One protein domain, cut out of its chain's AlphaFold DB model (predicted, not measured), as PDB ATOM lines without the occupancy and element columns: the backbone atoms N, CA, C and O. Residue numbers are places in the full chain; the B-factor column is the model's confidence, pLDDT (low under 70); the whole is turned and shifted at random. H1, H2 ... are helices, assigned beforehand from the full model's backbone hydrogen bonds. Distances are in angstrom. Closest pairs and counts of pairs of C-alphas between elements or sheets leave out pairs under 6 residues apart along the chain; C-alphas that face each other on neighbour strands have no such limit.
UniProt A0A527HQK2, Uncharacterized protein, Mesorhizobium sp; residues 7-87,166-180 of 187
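What this domain is: This is residues 7 to 87 and 166 to 180 of the 187 residues of an uncharacterized protein of Mesorhizobium sp (UniProt A0A527HQK2). This is a rounded body of helices in two rough layers: H2 and the antiparallel H1 side by side make one, and H3, H4 and H5 cover a single side of that pair. H3 runs back along H2, while H5 crosses over the H1 and H2 pair with H4 beside it, so that H4 passes over the later part of H1. The printed part has 96 residues with five named helices, in the order H1, H2, H3, H4, H5, and no named strand; the class is all helix. The whole is compact, with a radius of gyration of the C-alphas of 12.4 A and spans of 34 by 28 by 23 A.

Where its parts are: Find C-alpha 33 at (148.613, 137.349, 142.040); from there H2, the longest helix, residues 33 to 49, runs 24.8 A to C-alpha 49 at (158.148, 126.879, 162.345). Before it, look for H1 at residues 7 to 22, 22.1 A long, beginning at C-alpha 7 at (150.690, 123.413, 158.811). After H2 come H3, residues 61 to 75, 20.7 A, and H4, residues 77 to 87, 15.1 A. Past the cut, H5 takes residues 168 to 178 over 15.2 A and ends at C-alpha 178 at (149.996, 139.980, 160.948).

How they stand to each other: Begin at H2, whose residues 39 to 46 alone touch H1; the closest C-alphas, of Leu 7 and Phe 46, are 6.3 A apart. This helical hairpin has a shallow tilt of 13 degrees, opposite ways. H2 and H3 are a hairpin too, touching with the C-alphas of Leu 38 and Leu 68 closest at 6.3 A, opposite ways at 36 degrees, only just a steep tilt. H1 and H3 are apart. Look next at H5: it touches residues 7 to 14 of H1 alone, about perpendicular at 82 degrees, with the C-alphas of Ser 10 and Phe 170 closest at 5.7 A. It also touches residues 65 to 69 of H3 alone, at a steep tilt of 65 degrees, opposite ways, with the C-alphas of Arg 69 and Cys 178 closest at 5.3 A. H2 and H5 are close but not clearly touching, with the C-alphas of Met 42 and Leu 174 closest at 7.3 A. H4 touches H5 at a shallow tilt of 22 degrees, opposite ways, the C-alphas of Ile 78 and Ala 171 being closest at 5.8 A. H4 touches residues 14 to 21 of H1 alone, about perpendicular at 76 degrees, with the C-alphas of Phe 21 and Ile 84 closest at 6.9 A. The packing is mostly crossed, but only just: 2 of 6 touching pairs are at a shallow tilt. In H1, H2, H3, H4 and H5 every O i to N i+4 pair is within hydrogen-bond range.

The domain as a whole: The two C-alphas farthest apart, of Val 56 and Thr 87, are 37.8 A apart. Residues 88 to 165 are not printed, and C-alphas 87 and 166 are 11.5 A apart across that cut. The link from H2 to H3 is long, from H1 to H2 short, and from H3 to H4 tight. The mean pLDDT of the printed part is 88.8, and residue 87 is under 70.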
ATOM      1  N   LEU A   7     150.613 122.140 159.533       89.06
ATOM      2  CA  LEU A   7     150.690 123.413 158.811       89.06
ATOM      3  C   LEU A   7     150.710 123.209 157.293       89.06
ATOM      4  O   LEU A   7     150.005 123.931 156.592       89.06
ATOM      5  N   GLN A   8     151.410 122.190 156.780       88.88
ATOM      6  CA  GLN A   8     151.369 121.837 155.353       88.88
ATOM      7  C   GLN A   8     149.962 121.443 154.908       88.88
ATOM      8  O   GLN A   8     149.487 121.881 153.858       88.88
ATOM      9  N   HIS A   9     149.276 120.631 155.715       85.25
ATOM     10  CA  HIS A   9     147.883 120.287 155.467       85.25
ATOM     11  C   HIS A   9     146.999 121.543 155.476       85.25
ATOM     12  O   HIS A   9     146.291 121.801 154.506       85.25
ATOM     13  N   SER A  10     147.103 122.375 156.516       89.00
ATOM     14  CA  SER A  10     146.336 123.616 156.630       89.00
ATOM     15  C   SER A  10     146.590 124.595 155.485       89.00
ATOM     16  O   SER A  10     145.662 125.292 155.077       89.00
ATOM     17  N   TRP A  11     147.823 124.673 154.981       92.50
ATOM     18  CA  TRP A  11     148.173 125.484 153.820       92.50
ATOM     19  C   TRP A  11     147.467 124.974 152.564       92.50
ATOM     20  O   TRP A  11     146.778 125.745 151.901       92.50
ATOM     21  N   ALA A  12     147.566 123.672 152.277       88.38
ATOM     22  CA  ALA A  12     146.933 123.072 151.104       88.38
ATOM     23  C   ALA A  12     145.406 123.239 151.132       88.38
ATOM     24  O   ALA A  12     144.809 123.639 150.135       88.38
ATOM     25  N   THR A  13     144.791 123.012 152.295       86.75
ATOM     26  CA  THR A  13     143.354 123.204 152.514       86.75
ATOM     27  C   THR A  13     142.934 124.654 152.267       86.75
ATOM     28  O   THR A  13     141.930 124.891 151.601       86.75
ATOM     29  N   ALA A  14     143.710 125.637 152.736       89.94
ATOM     30  CA  ALA A  14     143.413 127.052 152.507       89.94
ATOM     31  C   ALA A  14     143.547 127.461 151.032       89.94
ATOM     32  O   ALA A  14     142.683 128.179 150.532       89.94
ATOM     33  N   VAL A  15     144.581 126.984 150.329       90.75
ATOM     34  CA  VAL A  15     144.762 127.229 148.885       90.75
ATOM     35  C   VAL A  15     143.568 126.699 148.095       90.75
ATOM     36  O   VAL A  15     142.999 127.415 147.271       90.75
ATOM     37  N   GLU A  16     143.150 125.464 148.375       85.50
ATOM     38  CA  GLU A  16     142.025 124.837 147.681       85.50
ATOM     39  C   GLU A  16     140.690 125.504 148.024       85.50
ATOM     40  O   GLU A  16     139.910 125.781 147.116       85.50
ATOM     41  N   ALA A  17     140.440 125.824 149.296       84.81
ATOM     42  CA  ALA A  17     139.201 126.467 149.727       84.81
ATOM     43  C   ALA A  17     139.054 127.895 149.177       84.81
ATOM     44  O   ALA A  17     137.974 128.274 148.731       84.81
ATOM     45  N   VAL A  18     140.132 128.688 149.150       88.50
ATOM     46  CA  VAL A  18     140.106 130.026 148.533       88.50
ATOM     47  C   VAL A  18     139.955 129.921 147.016       88.50
ATOM     48  O   VAL A  18     139.179 130.680 146.436       88.50
ATOM     49  N   GLY A  19     140.636 128.967 146.374       85.81
ATOM     50  CA  GLY A  19     140.464 128.698 144.947       85.81
ATOM     51  C   GLY A  19     139.025 128.297 144.604       85.81
ATOM     52  O   GLY A  19     138.445 128.830 143.664       85.81
ATOM     53  N   LEU A  20     138.409 127.423 145.405       80.62
ATOM     54  CA  LEU A  20     136.993 127.051 145.301       80.62
ATOM     55  C   LEU A  20     136.074 128.267 145.446       80.62
ATOM     56  O   LEU A  20     135.269 128.528 144.560       80.62
ATOM     57  N   PHE A  21     136.239 129.038 146.523       81.81
ATOM     58  CA  PHE A  21     135.410 130.206 146.827       81.81
ATOM     59  C   PHE A  21     135.498 131.307 145.760       81.81
ATOM     60  O   PHE A  21     134.545 132.053 145.551       81.81
ATOM     61  N   ARG A  22     136.651 131.437 145.093       82.88
ATOM     62  CA  ARG A  22     136.894 132.454 144.057       82.88
ATOM     63  C   ARG A  22     136.713 131.940 142.628       82.88
ATOM     64  O   ARG A  22     136.862 132.737 141.708       82.88
ATOM     65  N   GLY A  23     136.454 130.647 142.429       79.06
ATOM     66  CA  GLY A  23     136.448 130.038 141.094       79.06
ATOM     67  C   GLY A  23     137.814 130.106 140.388       79.06
ATOM     68  O   GLY A  23     137.869 130.255 139.174       79.06
ATOM     69  N   GLN A  24     138.920 130.044 141.139       82.50
ATOM     70  CA  GLN A  24     140.298 130.170 140.641       82.50
ATOM     71  C   GLN A  24     141.099 128.879 140.861       82.50
ATOM     72  O   GLN A  24     140.849 128.137 141.817       82.50
ATOM     73  N   ASP A  25     142.100 128.629 140.012       79.56
ATOM     74  CA  ASP A  25     143.001 127.476 140.133       79.56
ATOM     75  C   ASP A  25     144.354 127.836 140.773       79.56
ATOM     76  O   ASP A  25     145.442 127.626 140.230       79.56
ATOM     77  N   LEU A  26     144.274 128.370 141.997       83.19
ATOM     78  CA  LEU A  26     145.436 128.848 142.757       83.19
ATOM     79  C   LEU A  26     146.461 127.740 143.049       83.19
ATOM     80  O   LEU A  26     147.632 128.026 143.292       83.19
ATOM     81  N   LYS A  27     146.042 126.468 143.009       79.06
ATOM     82  CA  LYS A  27     146.907 125.306 143.236       79.06
ATOM     83  C   LYS A  27     147.916 125.102 142.107       79.06
ATOM     84  O   LYS A  27     149.039 124.683 142.381       79.06
ATOM     85  N   HIS A  28     147.534 125.415 140.871       77.06
ATOM     86  CA  HIS A  28     148.414 125.342 139.704       77.06
ATOM     87  C   HIS A  28     149.113 126.678 139.404       77.06
ATOM     88  O   HIS A  28     149.767 126.817 138.376       77.06
ATOM     89  N   GLY A  29     149.029 127.647 140.324       77.69
ATOM     90  CA  GLY A  29     149.646 128.963 140.157       77.69
ATOM     91  C   GLY A  29     148.849 129.905 139.255       77.69
ATOM     92  O   GLY A  29     149.376 130.937 138.842       77.69
ATOM     93  N   GLU A  30     147.593 129.579 138.956       75.19
ATOM     94  CA  GLU A  30     146.723 130.398 138.118       75.19
ATOM     95  C   GLU A  30     145.748 131.212 138.974       75.19
ATOM     96  O   GLU A  30     145.138 130.709 139.918       75.19
ATOM     97  N   GLY A  31     145.571 132.489 138.634       85.81
ATOM     98  CA  GLY A  31     144.606 133.369 139.290       85.81
ATOM     99  C   GLY A  31     145.227 134.622 139.900       85.81
ATOM    100  O   GLY A  31     146.170 135.209 139.363       85.81
ATOM    101  N   ASP A  32     144.628 135.074 140.999       91.38
ATOM    102  CA  ASP A  32     144.933 136.350 141.640       91.38
ATOM    103  C   ASP A  32     146.358 136.372 142.221       91.38
ATOM    104  O   ASP A  32     146.703 135.594 143.113       91.38
ATOM    105  N   GLN A  33     147.190 137.279 141.704       94.19
ATOM    106  CA  GLN A  33     148.613 137.349 142.040       94.19
ATOM    107  C   GLN A  33     148.860 137.724 143.505       94.19
ATOM    108  O   GLN A  33     149.823 137.236 144.100       94.19
ATOM    109  N   ASP A  34     147.984 138.528 144.116       95.38
ATOM    110  CA  ASP A  34     148.113 138.869 145.532       95.38
ATOM    111  C   ASP A  34     147.836 137.630 146.405       95.38
ATOM    112  O   ASP A  34     148.532 137.391 147.394       95.38
ATOM    113  N   TRP A  35     146.889 136.772 146.012       95.50
ATOM    114  CA  TRP A  35     146.650 135.500 146.704       95.50
ATOM    115  C   TRP A  35     147.812 134.522 146.558       95.50
ATOM    116  O   TRP A  35     148.252 133.948 147.555       95.50
ATOM    117  N   LEU A  36     148.340 134.353 145.343       94.44
ATOM    118  CA  LEU A  36     149.499 133.491 145.101       94.44
ATOM    119  C   LEU A  36     150.704 133.943 145.933       94.44
ATOM    120  O   LEU A  36     151.350 133.125 146.593       94.44
ATOM    121  N   ARG A  37     150.960 135.257 145.972       95.56
ATOM    122  CA  ARG A  37     152.033 135.826 146.786       95.56
ATOM    123  C   ARG A  37     151.784 135.624 148.278       95.56
ATOM    124  O   ARG A  37     152.699 135.215 148.989       95.56
ATOM    125  N   LEU A  38     150.556 135.826 148.755       96.88
ATOM    126  CA  LEU A  38     150.198 135.564 150.149       96.88
ATOM    127  C   LEU A  38     150.466 134.103 150.531       96.88
ATOM    128  O   LEU A  38     151.070 133.848 151.573       96.88
ATOM    129  N   PHE A  39     150.070 133.144 149.691       95.88
ATOM    130  CA  PHE A  39     150.313 131.724 149.950       95.88
ATOM    131  C   PHE A  39     151.801 131.371 149.935       95.88
ATOM    132  O   PHE A  39     152.238 130.592 150.783       95.88
ATOM    133  N   GLN A  40     152.584 131.973 149.039       94.88
ATOM    134  CA  GLN A  40     154.037 131.802 149.000       94.88
ATOM    135  C   GLN A  40     154.725 132.337 150.266       94.88
ATOM    136  O   GLN A  40     155.635 131.706 150.797       94.88
ATOM    137  N   LEU A  41     154.303 133.493 150.777       95.25
ATOM    138  CA  LEU A  41     154.868 134.058 152.006       95.25
ATOM    139  C   LEU A  41     154.459 133.251 153.242       95.25
ATOM    140  O   LEU A  41     155.280 133.001 154.123       95.25
ATOM    141  N   MET A  42     153.206 132.795 153.291       95.50
ATOM    142  CA  MET A  42     152.712 131.938 154.371       95.50
ATOM    143  C   MET A  42     153.420 130.580 154.412       95.50
ATOM    144  O   MET A  42     153.697 130.085 155.503       95.50
ATOM    145  N   SER A  43     153.745 129.976 153.262       93.62
ATOM    146  CA  SER A  43     154.491 128.711 153.247       93.62
ATOM    147  C   SER A  43     155.900 128.873 153.824       93.62
ATOM    148  O   SER A  43     156.365 127.984 154.532       93.62
ATOM    149  N   ALA A  44     156.549 130.020 153.607       93.31
ATOM    150  CA  ALA A  44     157.840 130.327 154.215       93.31
ATOM    151  C   ALA A  44     157.761 130.506 155.740       93.31
ATOM    152  O   ALA A  44     158.648 130.050 156.459       93.31
ATOM    153  N   GLU A  45     156.694 131.130 156.247       93.50
ATOM    154  CA  GLU A  45     156.452 131.237 157.692       93.50
ATOM    155  C   GLU A  45     156.207 129.861 158.329       93.50
ATOM    156  O   GLU A  45     156.729 129.577 159.405       93.50
ATOM    157  N   PHE A  46     155.478 128.971 157.650       93.06
ATOM    158  CA  PHE A  46     155.288 127.592 158.115       93.06
ATOM    159  C   PHE A  46     156.580 126.781 158.069       93.06
ATOM    160  O   PHE A  46     156.909 126.124 159.051       93.06
ATOM    161  N   ALA A  47     157.356 126.895 156.991       90.62
ATOM    162  CA  ALA A  47     158.660 126.251 156.888       90.62
ATOM    163  C   ALA A  47     159.600 126.687 158.022       90.62
ATOM    164  O   ALA A  47     160.304 125.853 158.579       90.62
ATOM    165  N   HIS A  48     159.566 127.962 158.427       88.38
ATOM    166  CA  HIS A  48     160.351 128.434 159.567       88.38
ATOM    167  C   HIS A  48     159.958 127.743 160.885       88.38
ATOM    168  O   HIS A  48     160.836 127.308 161.628       88.38
ATOM    169  N   VAL A  49     158.655 127.595 161.157       87.38
ATOM    170  CA  VAL A  49     158.148 126.879 162.345       87.38
ATOM    171  C   VAL A  49     158.529 125.398 162.314       87.38
ATOM    172  O   VAL A  49     158.924 124.840 163.333       87.38
ATOM    173  N   GLU A  50     158.459 124.777 161.140       88.62
ATOM    174  CA  GLU A  50     158.799 123.369 160.912       88.62
ATOM    175  C   GLU A  50     160.310 123.113 160.790       88.62
ATOM    176  O   GLU A  50     160.718 121.994 160.485       88.62
ATOM    177  N   GLN A  51     161.149 124.137 160.988       87.50
ATOM    178  CA  GLN A  51     162.607 124.071 160.815       87.50
ATOM    179  C   GLN A  51     163.040 123.557 159.428       87.50
ATOM    180  O   GLN A  51     164.096 122.947 159.259       87.50
ATOM    181  N   CYS A  52     162.217 123.825 158.418       86.19
ATOM    182  CA  CYS A  52     162.472 123.495 157.028       86.19
ATOM    183  C   CYS A  52     163.214 124.642 156.317       86.19
ATOM    184  O   CYS A  52     163.024 125.818 156.644       86.19
ATOM    185  N   PRO A  53     164.046 124.330 155.306       84.06
ATOM    186  CA  PRO A  53     164.720 125.347 154.512       84.06
ATOM    187  C   PRO A  53     163.709 126.190 153.726       84.06
ATOM    188  O   PRO A  53     162.781 125.668 153.106       84.06
ATOM    189  N   VAL A  54     163.927 127.504 153.712       84.94
ATOM    190  CA  VAL A  54     163.153 128.463 152.916       84.94
ATOM    191  C   VAL A  54     163.953 128.815 151.663       84.94
ATOM    192  O   VAL A  54     165.175 128.947 151.711       84.94
ATOM    193  N   HIS A  55     163.272 128.962 150.526       81.44
ATOM    194  CA  HIS A  55     163.919 129.320 149.265       81.44
ATOM    195  C   HIS A  55     164.582 130.710 149.336       81.44
ATOM    196  O   HIS A  55     164.005 131.647 149.879       81.44
ATOM    197  N   VAL A  56     165.763 130.867 148.727       77.94
ATOM    198  CA  VAL A  56     166.595 132.090 148.815       77.94
ATOM    199  C   VAL A  56     165.916 133.361 148.286       77.94
ATOM    200  O   VAL A  56     166.240 134.462 148.711       77.94
ATOM    201  N   SER A  57     164.959 133.223 147.366       82.69
ATOM    202  CA  SER A  57     164.213 134.356 146.794       82.69
ATOM    203  C   SER A  57     163.133 134.924 147.720       82.69
ATOM    204  O   SER A  57     162.445 135.878 147.354       82.69
ATOM    205  N   ILE A  58     162.916 134.308 148.880       87.31
ATOM    206  CA  ILE A  58     161.921 134.742 149.848       87.31
ATOM    207  C   ILE A  58     162.547 135.798 150.777       87.31
ATOM    208  O   ILE A  58     163.642 135.559 151.289       87.31
ATOM    209  N   PRO A  59     161.867 136.936 151.035       89.00
ATOM    210  CA  PRO A  59     162.366 137.967 151.947       89.00
ATOM    211  C   PRO A  59     162.621 137.441 153.363       89.00
ATOM    212  O   PRO A  59     162.129 136.371 153.736       89.00
ATOM    213  N   ASP A  60     163.336 138.209 154.185       90.81
ATOM    214  CA  ASP A  60     163.484 137.895 155.607       90.81
ATOM    215  C   ASP A  60     162.151 137.990 156.371       90.81
ATOM    216  O   ASP A  60     161.145 138.479 155.859       90.81
ATOM    217  N   HIS A  61     162.123 137.505 157.613       89.00
ATOM    218  CA  HIS A  61     160.893 137.450 158.405       89.00
ATOM    219  C   HIS A  61     160.197 138.810 158.565       89.00
ATOM    220  O   HIS A  61     158.976 138.886 158.438       89.00
ATOM    221  N   ASN A  62     160.941 139.889 158.810       90.25
ATOM    222  CA  ASN A  62     160.337 141.197 159.063       90.25
ATOM    223  C   ASN A  62     159.693 141.760 157.794       90.25
ATOM    224  O   ASN A  62     158.572 142.284 157.850       90.25
ATOM    225  N   ASP A  63     160.367 141.609 156.657       92.94
ATOM    226  CA  ASP A  63     159.836 142.028 155.362       92.94
ATOM    227  C   ASP A  63     158.658 141.153 154.925       92.94
ATOM    228  O   ASP A  63     157.636 141.687 154.487       92.94
ATOM    229  N   ARG A  64     158.714 139.831 155.148       93.38
ATOM    230  CA  ARG A  64     157.568 138.936 154.908       93.38
ATOM    231  C   ARG A  64     156.352 139.327 155.735       93.38
ATOM    232  O   ARG A  64     155.250 139.395 155.200       93.38
ATOM    233  N   VAL A  65     156.527 139.596 157.032       93.94
ATOM    234  CA  VAL A  65     155.435 140.020 157.924       93.94
ATOM    235  C   VAL A  65     154.831 141.340 157.450       93.94
ATOM    236  O   VAL A  65     153.607 141.497 157.465       93.94
ATOM    237  N   ARG A  66     155.664 142.298 157.024       94.81
ATOM    238  CA  ARG A  66     155.194 143.571 156.461       94.81
ATOM    239  C   ARG A  66     154.371 143.333 155.195       94.81
ATOM    240  O   ARG A  66     153.235 143.794 155.126       94.81
ATOM    241  N   GLU A  67     154.895 142.554 154.255       96.19
ATOM    242  CA  GLU A  67     154.222 142.256 152.990       96.19
ATOM    243  C   GLU A  67     152.908 141.485 153.205       96.19
ATOM    244  O   GLU A  67     151.886 141.825 152.612       96.19
ATOM    245  N   LEU A  68     152.879 140.513 154.126       96.50
ATOM    246  CA  LEU A  68     151.663 139.791 154.519       96.50
ATOM    247  C   LEU A  68     150.590 140.724 155.092       96.50
ATOM    248  O   LEU A  68     149.408 140.557 154.786       96.50
ATOM    249  N   ARG A  69     150.975 141.722 155.899       96.12
ATOM    250  CA  ARG A  69     150.034 142.731 156.412       96.12
ATOM    251  C   ARG A  69     149.448 143.565 155.282       96.12
ATOM    252  O   ARG A  69     148.244 143.816 155.290       96.12
ATOM    253  N   ASP A  70     150.278 143.985 154.337       96.75
ATOM    254  CA  ASP A  70     149.846 144.816 153.214       96.75
ATOM    255  C   ASP A  70     148.955 144.027 152.252       96.75
ATOM    256  O   ASP A  70     147.894 144.509 151.862       96.75
ATOM    257  N   LEU A  71     149.303 142.776 151.952       97.12
ATOM    258  CA  LEU A  71     148.447 141.845 151.216       97.12
ATOM    259  C   LEU A  71     147.108 141.636 151.920       97.12
ATOM    260  O   LEU A  71     146.062 141.829 151.308       97.12
ATOM    261  N   ASN A  72     147.119 141.321 153.218       96.19
ATOM    262  CA  ASN A  72     145.887 141.117 153.970       96.19
ATOM    263  C   ASN A  72     144.997 142.371 153.984       96.19
ATOM    264  O   ASN A  72     143.779 142.238 153.917       96.19
ATOM    265  N   LYS A  73     145.576 143.578 154.042       95.31
ATOM    266  CA  LYS A  73     144.815 144.832 153.912       95.31
ATOM    267  C   LYS A  73     144.221 145.011 152.515       95.31
ATOM    268  O   LYS A  73     143.089 145.469 152.413       95.31
ATOM    269  N   ARG A  74     144.970 144.674 151.460       95.38
ATOM    270  CA  ARG A  74     144.536 144.839 150.063       95.38
ATOM    271  C   ARG A  74     143.408 143.884 149.682       95.38
ATOM    272  O   ARG A  74     142.441 144.320 149.071       95.38
ATOM    273  N   ILE A  75     143.519 142.609 150.059       95.31
ATOM    274  CA  ILE A  75     142.585 141.563 149.606       95.31
ATOM    275  C   ILE A  75     141.617 141.072 150.689       95.31
ATOM    276  O   ILE A  75     140.835 140.164 150.425       95.31
ATOM    277  N   ASP A  76     141.663 141.631 151.905       95.38
ATOM    278  CA  ASP A  76     140.874 141.173 153.063       95.38
ATOM    279  C   ASP A  76     141.005 139.652 153.292       95.38
ATOM    280  O   ASP A  76     140.023 138.936 153.498       95.38
ATOM    281  N   ALA A  77     142.233 139.126 153.221       94.69
ATOM    282  CA  ALA A  77     142.477 137.682 153.224       94.69
ATOM    283  C   ALA A  77     141.874 136.985 154.457       94.69
ATOM    284  O   ALA A  77     141.159 135.992 154.327       94.69
ATOM    285  N   ILE A  78     142.096 137.531 155.660       93.50
ATOM    286  CA  ILE A  78     141.512 137.011 156.908       93.50
ATOM    287  C   ILE A  78     139.978 137.068 156.872       93.50
ATOM    288  O   ILE A  78     139.326 136.145 157.367       93.50
ATOM    289  N   GLY A  79     139.386 138.133 156.326       90.62
ATOM    290  CA  GLY A  79     137.936 138.258 156.202       90.62
ATOM    291  C   GLY A  79     137.350 137.245 155.221       90.62
ATOM    292  O   GLY A  79     136.354 136.600 155.545       90.62
ATOM    293  N   ILE A  80     137.999 137.028 154.073       91.00
ATOM    294  CA  ILE A  80     137.620 135.994 153.098       91.00
ATOM    295  C   ILE A  80     137.692 134.604 153.731       91.00
ATOM    296  O   ILE A  80     136.724 133.856 153.650       91.00
ATOM    297  N   LEU A  81     138.785 134.272 154.422       90.00
ATOM    298  CA  LEU A  81     138.937 132.971 155.084       90.00
ATOM    299  C   LEU A  81     137.850 132.732 156.146       90.00
ATOM    300  O   LEU A  81     137.330 131.625 156.266       90.00
ATOM    301  N   LYS A  82     137.451 133.771 156.888       86.94
ATOM    302  CA  LYS A  82     136.300 133.679 157.802       86.94
ATOM    303  C   LYS A  82     134.990 133.462 157.053       86.94
ATOM    304  O   LYS A  82     134.240 132.570 157.423       86.94
ATOM    305  N   ARG A  83     134.737 134.217 155.977       84.12
ATOM    306  CA  ARG A  83     133.536 134.037 155.146       84.12
ATOM    307  C   ARG A  83     133.457 132.630 154.566       84.12
ATOM    308  O   ARG A  83     132.375 132.063 154.578       84.12
ATOM    309  N   ILE A  84     134.568 132.045 154.126       83.44
ATOM    310  CA  ILE A  84     134.618 130.650 153.668       83.44
ATOM    311  C   ILE A  84     134.125 129.716 154.773       83.44
ATOM    312  O   ILE A  84     133.210 128.929 154.541       83.44
ATOM    313  N   LYS A  85     134.667 129.849 155.988       78.56
ATOM    314  CA  LYS A  85     134.233 129.052 157.139       78.56
ATOM    315  C   LYS A  85     132.742 129.243 157.449       78.56
ATOM    316  O   LYS A  85     132.037 128.266 157.669       78.56
ATOM    317  N   ASP A  86     132.269 130.486 157.472       74.94
ATOM    318  CA  ASP A  86     130.909 130.824 157.910       74.94
ATOM    319  C   ASP A  86     129.840 130.525 156.840       74.94
ATOM    320  O   ASP A  86     128.680 130.266 157.164       74.94
ATOM    321  N   THR A  87     130.217 130.571 155.559       69.56
ATOM    322  CA  THR A  87     129.297 130.391 154.421       69.56
ATOM    323  C   THR A  87     129.258 128.948 153.937       69.56
ATOM    324  O   THR A  87     128.269 128.566 153.317       69.56
ATOM    325  N   ASP A 166     137.581 124.118 156.259       77.38
ATOM    326  CA  ASP A 166     138.450 124.137 157.446       77.38
ATOM    327  C   ASP A 166     139.754 124.902 157.180       77.38
ATOM    328  O   ASP A 166     140.855 124.369 157.049       77.38
ATOM    329  N   VAL A 167     139.610 126.219 157.088       85.62
ATOM    330  CA  VAL A 167     140.707 127.170 156.915       85.62
ATOM    331  C   VAL A 167     141.113 127.818 158.240       85.62
ATOM    332  O   VAL A 167     141.865 128.796 158.258       85.62
ATOM    333  N   TYR A 168     140.608 127.306 159.369       84.44
ATOM    334  CA  TYR A 168     140.730 127.956 160.674       84.44
ATOM    335  C   TYR A 168     142.187 128.080 161.127       84.44
ATOM    336  O   TYR A 168     142.619 129.169 161.518       84.44
ATOM    337  N   LEU A 169     142.954 126.989 161.046       87.69
ATOM    338  CA  LEU A 169     144.359 126.972 161.454       87.69
ATOM    339  C   LEU A 169     145.201 127.942 160.604       87.69
ATOM    340  O   LEU A 169     146.020 128.687 161.150       87.69
ATOM    341  N   PHE A 170     144.942 128.009 159.296       93.06
ATOM    342  CA  PHE A 170     145.611 128.941 158.389       93.06
ATOM    343  C   PHE A 170     145.263 130.393 158.729       93.06
ATOM    344  O   PHE A 170     146.152 131.212 158.948       93.06
ATOM    345  N   ALA A 171     143.968 130.708 158.842       91.81
ATOM    346  CA  ALA A 171     143.487 132.054 159.141       91.81
ATOM    347  C   ALA A 171     143.990 132.563 160.499       91.81
ATOM    348  O   ALA A 171     144.344 133.736 160.643       91.81
ATOM    349  N   ARG A 172     144.054 131.675 161.497       91.38
ATOM    350  CA  ARG A 172     144.621 131.973 162.814       91.38
ATOM    351  C   ARG A 172     146.095 132.338 162.706       91.38
ATOM    352  O   ARG A 172     146.493 133.362 163.257       91.38
ATOM    353  N   ASN A 173     146.887 131.525 162.010       93.38
ATOM    354  CA  ASN A 173     148.312 131.786 161.843       93.38
ATOM    355  C   ASN A 173     148.566 133.070 161.050       93.38
ATOM    356  O   ASN A 173     149.340 133.904 161.508       93.38
ATOM    357  N   LEU A 174     147.838 133.302 159.953       94.62
ATOM    358  CA  LEU A 174     147.915 134.556 159.199       94.62
ATOM    359  C   LEU A 174     147.621 135.768 160.099       94.62
ATOM    360  O   LEU A 174     148.363 136.751 160.084       94.62
ATOM    361  N   LYS A 175     146.581 135.689 160.941       93.25
ATOM    362  CA  LYS A 175     146.257 136.738 161.920       93.25
ATOM    363  C   LYS A 175     147.363 136.918 162.966       93.25
ATOM    364  O   LYS A 175     147.684 138.057 163.302       93.25
ATOM    365  N   SER A 176     147.935 135.824 163.472       92.38
ATOM    366  CA  SER A 176     149.043 135.829 164.438       92.38
ATOM    367  C   SER A 176     150.261 136.561 163.867       92.38
ATOM    368  O   SER A 176     150.701 137.560 164.442       92.38
ATOM    369  N   ILE A 177     150.697 136.161 162.669       92.69
ATOM    370  CA  ILE A 177     151.824 136.751 161.936       92.69
ATOM    371  C   ILE A 177     151.568 138.234 161.658       92.69
ATOM    372  O   ILE A 177     152.385 139.092 161.996       92.69
ATOM    373  N   CYS A 178     150.375 138.583 161.163       90.56
ATOM    374  CA  CYS A 178     149.996 139.980 160.948       90.56
ATOM    375  C   CYS A 178     149.986 140.803 162.249       90.56
ATOM    376  O   CYS A 178     150.209 142.009 162.199       90.56
ATOM    377  N   SER A 179     149.791 140.187 163.418       88.06
ATOM    378  CA  SER A 179     149.900 140.857 164.725       88.06
ATOM    379  C   SER A 179     151.326 140.917 165.296       88.06
ATOM    380  O   SER A 179     151.522 141.487 166.363       88.06
ATOM    381  N   GLY A 180     152.326 140.383 164.581       81.56
ATOM    382  CA  GLY A 180     153.731 140.354 165.013       81.56
ATOM    383  C   GLY A 180     154.092 139.170 165.912       81.56
ATOM    384  O   GLY A 180     155.102 139.218 166.603       81.56
TER     385      GLY A 180